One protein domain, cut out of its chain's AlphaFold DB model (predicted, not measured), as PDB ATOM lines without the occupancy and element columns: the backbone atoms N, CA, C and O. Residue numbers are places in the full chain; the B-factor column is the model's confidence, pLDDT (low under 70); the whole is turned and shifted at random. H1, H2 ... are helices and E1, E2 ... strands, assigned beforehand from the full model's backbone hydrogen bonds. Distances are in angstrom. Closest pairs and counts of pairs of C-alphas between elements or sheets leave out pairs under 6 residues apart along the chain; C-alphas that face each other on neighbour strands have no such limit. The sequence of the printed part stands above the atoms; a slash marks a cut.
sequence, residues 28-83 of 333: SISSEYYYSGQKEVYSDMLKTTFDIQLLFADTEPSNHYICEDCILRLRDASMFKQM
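Overview. This is residues 28 to 83 of the 333 residues of an uncharacterized protein of Helicoverpa armigera (UniProt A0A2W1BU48). A small strand hairpin, E1 and E2, leads with no residue between into the short helix H1, and the longer helix H2 packs on H1 at a steep tilt while the hairpin keeps clear of H2. Between the two helices the backbone makes a wide loop, whose residues 57 to 62 stick out from the body at one end of the longest axis. The printed part has 56 residues with two named strands and two named helices, in the order E1, E2, H1, H2; the sheet has the order E1 - E2 and is antiparallel, and the class is mixed, helices and strands. It is only just compact, close to loose, with a radius of gyration of the C-alphas of 11.8 A, and elongated, spanning 39 by 22 by 18 A.

Along the chain. Start at Ser 28 and go on to C-alpha 32 at (15.596, 29.653, -11.372), where E1 begins; it covers residues 32 to 35 and is 10.2 A long. Two residues later E2 covers residues 38 to 41, 10.0 A from first to last C-alpha. H1 follows at once, residues 42 to 50, starting from C-alpha 42 at (12.118, 26.502, -4.834) and measuring 11.5 A. Pass along residues 51 to 67, which hold no named element, to reach H2, residues 68 to 83, 22.5 A long; it ends at C-alpha 83 at (23.860, 18.344, 7.465).

Arrangement. Look first at the hairpin of E1 and E2, antiparallel neighbours whose directions stand at 141 degrees. The C-alphas of Tyr 34 and Lys 39 face each other at 4.7 A. Across the pair, N 33 and O 40 are within hydrogen-bond range at 2.9 A, and N 40 and O 33 at 2.8 A. E1 and H1 are apart, but only just, with their closest C-alphas at 8.0 A. Move on to the helices: H1 and H2 touch, with the C-alphas of Thr 49 and Ser 78 the closest at 5.4 A. Their lines stand at a steep tilt of 45 degrees, and they run the same way. H2 is apart from E1 and from E2. In H1 and H2 every O i to N i+4 pair is within hydrogen-bond range.

Size, cuts and confidence. The two C-alphas farthest apart are those of Thr 59 and Met 83, at 38.9 A. The printed part has no cut. The links from E1 to E2 and from E2 to H1 are tight, and the link from H1 to H2 is long, with 17 residues; in it residues 57 to 62 stand free. Read the B-factor column for the model's confidence: the mean pLDDT of the printed part is 87.0, and residues 56 to 63 are under 70.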
ATOM      1  N   SER A  28       8.341  33.581  -8.102       88.31
ATOM      2  CA  SER A  28       7.853  32.343  -8.699       88.31
ATOM      3  C   SER A  28       8.536  31.160  -8.016       88.31
ATOM      4  O   SER A  28       9.732  31.212  -7.752       88.31
ATOM      5  N   ILE A  29       7.798  30.099  -7.702       90.81
ATOM      6  CA  ILE A  29       8.382  28.895  -7.090       90.81
ATOM      7  C   ILE A  29       9.203  28.088  -8.105       90.81
ATOM      8  O   ILE A  29      10.207  27.483  -7.734       90.81
ATOM      9  N   SER A  30       8.784  28.094  -9.371       88.56
ATOM     10  CA  SER A  30       9.367  27.265 -10.434       88.56
ATOM     11  C   SER A  30      10.484  27.961 -11.213       88.56
ATOM     12  O   SER A  30      11.072  27.365 -12.107       88.56
ATOM     13  N   SER A  31      10.743  29.240 -10.937       88.94
ATOM     14  CA  SER A  31      11.807  29.983 -11.614       88.94
ATOM     15  C   SER A  31      13.170  29.686 -10.997       88.94
ATOM     16  O   SER A  31      13.277  29.381  -9.810       88.94
ATOM     17  N   GLU A  32      14.214  29.819 -11.811       93.00
ATOM     18  CA  GLU A  32      15.596  29.653 -11.372       93.00
ATOM     19  C   GLU A  32      16.108  30.925 -10.694       93.00
ATOM     20  O   GLU A  32      15.983  32.030 -11.227       93.00
ATOM     21  N   TYR A  33      16.710  30.759  -9.522       92.06
ATOM     22  CA  TYR A  33      17.358  31.819  -8.760       92.06
ATOM     23  C   TYR A  33      18.788  31.417  -8.422       92.06
ATOM     24  O   TYR A  33      19.142  30.244  -8.455       92.06
ATOM     25  N   TYR A  34      19.611  32.404  -8.077       90.25
ATOM     26  CA  TYR A  34      20.976  32.173  -7.627       90.25
ATOM     27  C   TYR A  34      21.175  32.798  -6.252       90.25
ATOM     28  O   TYR A  34      20.857  33.971  -6.039       90.25
ATOM     29  N   TYR A  35      21.705  32.016  -5.316       88.06
ATOM     30  CA  TYR A  35      22.044  32.470  -3.972       88.06
ATOM     31  C   TYR A  35      23.402  31.905  -3.565       88.06
ATOM     32  O   TYR A  35      23.644  30.709  -3.672       88.06
ATOM     33  N   SER A  36      24.319  32.778  -3.136       87.00
ATOM     34  CA  SER A  36      25.709  32.401  -2.818       87.00
ATOM     35  C   SER A  36      26.411  31.610  -3.938       87.00
ATOM     36  O   SER A  36      27.187  30.700  -3.671       87.00
ATOM     37  N   GLY A  37      26.101  31.926  -5.203       85.88
ATOM     38  CA  GLY A  37      26.639  31.231  -6.380       85.88
ATOM     39  C   GLY A  37      25.982  29.882  -6.700       85.88
ATOM     40  O   GLY A  37      26.309  29.288  -7.723       85.88
ATOM     41  N   GLN A  38      25.038  29.406  -5.883       86.56
ATOM     42  CA  GLN A  38      24.315  28.155  -6.115       86.56
ATOM     43  C   GLN A  38      22.965  28.413  -6.787       86.56
ATOM     44  O   GLN A  38      22.259  29.359  -6.432       86.56
ATOM     45  N   LYS A  39      22.617  27.565  -7.762       92.88
ATOM     46  CA  LYS A  39      21.306  27.563  -8.418       92.88
ATOM     47  C   LYS A  39      20.255  26.999  -7.462       92.88
ATOM     48  O   LYS A  39      20.410  25.897  -6.946       92.88
ATOM     49  N   GLU A  40      19.167  27.731  -7.283       94.44
ATOM     50  CA  GLU A  40      18.036  27.368  -6.439       94.44
ATOM     51  C   GLU A  40      16.736  27.445  -7.241       94.44
ATOM     52  O   GLU A  40      16.405  28.478  -7.826       94.44
ATOM     53  N   VAL A  41      15.972  26.355  -7.232       94.38
ATOM     54  CA  VAL A  41      14.594  26.310  -7.730       94.38
ATOM     55  C   VAL A  41      13.717  25.874  -6.564       94.38
ATOM     56  O   VAL A  41      13.878  24.772  -6.036       94.38
ATOM     57  N   TYR A  42      12.812  26.737  -6.104       94.38
ATOM     58  CA  TYR A  42      12.118  26.502  -4.834       94.38
ATOM     59  C   TYR A  42      11.141  25.315  -4.887       94.38
ATOM     60  O   TYR A  42      10.918  24.685  -3.853       94.38
ATOM     61  N   SER A  43      10.597  24.956  -6.058       92.38
ATOM     62  CA  SER A  43       9.834  23.704  -6.226       92.38
ATOM     63  C   SER A  43      10.698  22.481  -5.940       92.38
ATOM     64  O   SER A  43      10.275  21.573  -5.226       92.38
ATOM     65  N   ASP A  44      11.925  22.486  -6.453       93.19
ATOM     66  CA  ASP A  44      12.856  21.372  -6.319       93.19
ATOM     67  C   ASP A  44      13.391  21.306  -4.895       93.19
ATOM     68  O   ASP A  44      13.527  20.223  -4.333       93.19
ATOM     69  N   MET A  45      13.616  22.453  -4.255       94.81
ATOM     70  CA  MET A  45      13.959  22.510  -2.835       94.81
ATOM     71  C   MET A  45      12.833  21.952  -1.953       94.81
ATOM     72  O   MET A  45      13.114  21.183  -1.036       94.81
ATOM     73  N   LEU A  46      11.563  22.278  -2.227       94.88
ATOM     74  CA  LEU A  46      10.417  21.724  -1.488       94.88
ATOM     75  C   LEU A  46      10.318  20.204  -1.647       94.88
ATOM     76  O   LEU A  46      10.129  19.500  -0.653       94.88
ATOM     77  N   LYS A  47      10.517  19.699  -2.867       93.75
ATOM     78  CA  LYS A  47      10.556  18.262  -3.148       93.75
ATOM     79  C   LYS A  47      11.743  17.582  -2.466       93.75
ATOM     80  O   LYS A  47      11.575  16.657  -1.687       93.75
ATOM     81  N   THR A  48      12.957  18.066  -2.693       94.06
ATOM     82  CA  THR A  48      14.173  17.457  -2.134       94.06
ATOM     83  C   THR A  48      14.234  17.549  -0.617       94.06
ATOM     84  O   THR A  48      14.823  16.668   0.000       94.06
ATOM     85  N   THR A  49      13.630  18.562   0.008       95.56
ATOM     86  CA  THR A  49      13.679  18.746   1.467       95.56
ATOM     87  C   THR A  49      12.543  18.016   2.173       95.56
ATOM     88  O   THR A  49      12.809  17.255   3.102       95.56
ATOM     89  N   PHE A  50      11.305  18.196   1.708       95.44
ATOM     90  CA  PHE A  50      10.091  17.741   2.394       95.44
ATOM     91  C   PHE A  50       9.287  16.683   1.627       95.44
ATOM     92  O   PHE A  50       8.225  16.295   2.097       95.44
ATOM     93  N   ASP A  51       9.758  16.253   0.455       93.75
ATOM     94  CA  ASP A  51       9.046  15.348  -0.457       93.75
ATOM     95  C   ASP A  51       7.670  15.876  -0.906       93.75
ATOM     96  O   ASP A  51       6.722  15.140  -1.164       93.75
ATOM     97  N   ILE A  52       7.549  17.205  -1.010       91.75
ATOM     98  CA  ILE A  52       6.321  17.869  -1.451       91.75
ATOM     99  C   ILE A  52       6.387  18.110  -2.960       91.75
ATOM    100  O   ILE A  52       7.125  18.976  -3.433       91.75
ATOM    101  N   GLN A  53       5.563  17.385  -3.718       85.88
ATOM    102  CA  GLN A  53       5.370  17.613  -5.150       85.88
ATOM    103  C   GLN A  53       4.261  18.649  -5.377       85.88
ATOM    104  O   GLN A  53       3.113  18.463  -4.974       85.88
ATOM    105  N   LEU A  54       4.592  19.754  -6.046       83.31
ATOM    106  CA  LEU A  54       3.603  20.761  -6.424       83.31
ATOM    107  C   LEU A  54       2.884  20.323  -7.704       83.31
ATOM    108  O   LEU A  54       3.530  20.011  -8.704       83.31
ATOM    109  N   LEU A  55       1.552  20.298  -7.654       75.75
ATOM    110  CA  LEU A  55       0.699  20.062  -8.815       75.75
ATOM    111  C   LEU A  55       0.484  21.383  -9.554       75.75
ATOM    112  O   LEU A  55      -0.034  22.338  -8.970       75.75
ATOM    113  N   PHE A  56       0.869  21.420 -10.827       68.88
ATOM    114  CA  PHE A  56       0.580  22.526 -11.733       68.88
ATOM    115  C   PHE A  56      -0.712  22.179 -12.476       68.88
ATOM    116  O   PHE A  56      -0.767  21.164 -13.159       68.88
ATOM    117  N   ALA A  57      -1.771  22.965 -12.286       56.75
ATOM    118  CA  ALA A  57      -2.969  22.821 -13.106       56.75
ATOM    119  C   ALA A  57      -2.733  23.522 -14.453       56.75
ATOM    120  O   ALA A  57      -2.286  24.668 -14.467       56.75
ATOM    121  N   ASP A  58      -3.054  22.846 -15.558       51.38
ATOM    122  CA  ASP A  58      -2.807  23.317 -16.933       51.38
ATOM    123  C   ASP A  58      -3.703  24.490 -17.365       51.38
ATOM    124  O   ASP A  58      -3.504  25.101 -18.416       51.38
ATOM    125  N   THR A  59      -4.700  24.839 -16.557       52.41
ATOM    126  CA  THR A  59      -5.594  25.962 -16.823       52.41
ATOM    127  C   THR A  59      -5.071  27.210 -16.116       52.41
ATOM    128  O   THR A  59      -5.246  27.361 -14.906       52.41
ATOM    129  N   GLU A  60      -4.463  28.097 -16.909       52.31
ATOM    130  CA  GLU A  60      -3.886  29.408 -16.560       52.31
ATOM    131  C   GLU A  60      -2.516  29.346 -15.835       52.31
ATOM    132  O   GLU A  60      -2.330  28.491 -14.969       52.31
ATOM    133  N   PRO A  61      -1.556  30.265 -16.113       54.41
ATOM    134  CA  PRO A  61      -0.211  30.336 -15.501       54.41
ATOM    135  C   PRO A  61      -0.252  30.772 -14.018       54.41
ATOM    136  O   PRO A  61       0.376  31.739 -13.576       54.41
ATOM    137  N   SER A  62      -1.051  30.064 -13.229       56.78
ATOM    138  CA  SER A  62      -1.696  30.541 -12.019       56.78
ATOM    139  C   SER A  62      -0.762  30.494 -10.820       56.78
ATOM    140  O   SER A  62      -0.708  29.522 -10.078       56.78
ATOM    141  N   ASN A  63      -0.075  31.608 -10.589       63.38
ATOM    142  CA  ASN A  63       0.237  32.114  -9.256       63.38
ATOM    143  C   ASN A  63       0.964  31.155  -8.286       63.38
ATOM    144  O   ASN A  63       0.666  31.128  -7.090       63.38
ATOM    145  N   HIS A  64       1.951  30.398  -8.770       77.19
ATOM    146  CA  HIS A  64       2.818  29.591  -7.907       77.19
ATOM    147  C   HIS A  64       3.902  30.468  -7.296       77.19
ATOM    148  O   HIS A  64       4.962  30.701  -7.876       77.19
ATOM    149  N   TYR A  65       3.595  30.981  -6.115       89.12
ATOM    150  CA  TYR A  65       4.339  32.059  -5.498       89.12
ATOM    151  C   TYR A  65       4.868  31.685  -4.122       89.12
ATOM    152  O   TYR A  65       4.187  31.034  -3.331       89.12
ATOM    153  N   ILE A  66       6.066  32.156  -3.798       91.62
ATOM    154  CA  ILE A  66       6.678  32.003  -2.481       91.62
ATOM    155  C   ILE A  66       7.169  33.351  -1.959       91.62
ATOM    156  O   ILE A  66       7.675  34.188  -2.712       91.62
ATOM    157  N   CYS A  67       6.959  33.583  -0.664       93.25
ATOM    158  CA  CYS A  67       7.440  34.777   0.017       93.25
ATOM    159  C   CYS A  67       8.872  34.604   0.518       93.25
ATOM    160  O   CYS A  67       9.317  33.481   0.752       93.25
ATOM    161  N   GLU A  68       9.568  35.719   0.736       92.69
ATOM    162  CA  GLU A  68      10.946  35.717   1.245       92.69
ATOM    163  C   GLU A  68      11.076  34.978   2.582       92.69
ATOM    164  O   GLU A  68      12.003  34.192   2.748       92.69
ATOM    165  N   ASP A  69      10.117  35.127   3.504       94.00
ATOM    166  CA  ASP A  69      10.142  34.391   4.778       94.00
ATOM    167  C   ASP A  69      10.106  32.870   4.568       94.00
ATOM    168  O   ASP A  69      10.800  32.118   5.252       94.00
ATOM    169  N   CYS A  70       9.301  32.399   3.610       95.38
ATOM    170  CA  CYS A  70       9.212  30.976   3.289       95.38
ATOM    171  C   CYS A  70      10.452  30.490   2.537       95.38
ATOM    172  O   CYS A  70      10.887  29.374   2.792       95.38
ATOM    173  N   ILE A  71      11.055  31.323   1.683       94.75
ATOM    174  CA  ILE A  71      12.347  31.026   1.048       94.75
ATOM    175  C   ILE A  71      13.437  30.852   2.111       94.75
ATOM    176  O   ILE A  71      14.172  29.868   2.073       94.75
ATOM    177  N   LEU A  72      13.530  31.767   3.083       94.81
ATOM    178  CA  LEU A  72      14.523  31.691   4.159       94.81
ATOM    179  C   LEU A  72      14.362  30.407   4.975       94.81
ATOM    180  O   LEU A  72      15.331  29.681   5.179       94.81
ATOM    181  N   ARG A  73      13.128  30.080   5.371       96.69
ATOM    182  CA  ARG A  73      12.844  28.843   6.112       96.69
ATOM    183  C   ARG A  73      13.104  27.585   5.287       96.69
ATOM    184  O   ARG A  73      13.547  26.588   5.846       96.69
ATOM    185  N   LEU A  74      12.825  27.624   3.985       96.25
ATOM    186  CA  LEU A  74      13.100  26.516   3.076       96.25
ATOM    187  C   LEU A  74      14.607  26.281   2.948       96.25
ATOM    188  O   LEU A  74      15.038  25.147   3.112       96.25
ATOM    189  N   ARG A  75      15.408  27.337   2.757       95.56
ATOM    190  CA  ARG A  75      16.877  27.248   2.742       95.56
ATOM    191  C   ARG A  75      17.429  26.679   4.046       95.56
ATOM    192  O   ARG A  75      18.217  25.740   4.000       95.56
ATOM    193  N   ASP A  76      16.978  27.193   5.190       96.19
ATOM    194  CA  ASP A  76      17.402  26.700   6.506       96.19
ATOM    195  C   ASP A  76      17.084  25.201   6.667       96.19
ATOM    196  O   ASP A  76      17.926  24.426   7.123       96.19
ATOM    197  N   ALA A  77      15.892  24.770   6.243       97.19
ATOM    198  CA  ALA A  77      15.494  23.366   6.288       97.19
ATOM    199  C   ALA A  77      16.299  22.485   5.319       97.19
ATOM    200  O   ALA A  77      16.704  21.385   5.696       97.19
ATOM    201  N   SER A  78      16.573  22.957   4.097       95.12
ATOM    202  CA  SER A  78      17.410  22.243   3.126       95.12
ATOM    203  C   SER A  78      18.840  22.067   3.641       95.12
ATOM    204  O   SER A  78      19.387  20.969   3.556       95.12
ATOM    205  N   MET A  79      19.427  23.112   4.237       94.62
ATOM    206  CA  MET A  79      20.757  23.045   4.852       94.62
ATOM    207  C   MET A  79      20.785  22.069   6.028       94.62
ATOM    208  O   MET A  79      21.707  21.265   6.146       94.62
ATOM    209  N   PHE A  80      19.759  22.104   6.881       96.94
ATOM    210  CA  PHE A  80      19.642  21.161   7.987       96.94
ATOM    211  C   PHE A  80      19.540  19.714   7.488       96.94
ATOM    212  O   PHE A  80      20.253  18.848   7.988       96.94
ATOM    213  N   LYS A  81      18.731  19.452   6.452       95.81
ATOM    214  CA  LYS A  81      18.647  18.123   5.831       95.81
ATOM    215  C   LYS A  81      20.001  17.661   5.291       95.81
ATOM    216  O   LYS A  81      20.389  16.528   5.550       95.81
ATOM    217  N   GLN A  82      20.727  18.523   4.576       94.00
ATOM    218  CA  GLN A  82      22.062  18.195   4.064       94.00
ATOM    219  C   GLN A  82      23.039  17.850   5.193       94.00
ATOM    220  O   GLN A  82      23.752  16.856   5.084       94.00
ATOM    221  N   MET A  83      23.029  18.615   6.287       95.94
ATOM    222  CA  MET A  83      23.860  18.344   7.465       95.94
ATOM    223  C   MET A  83      23.547  16.974   8.079       95.94
ATOM    224  O   MET A  83      24.463  16.207   8.356       95.94
TER     225      MET A  83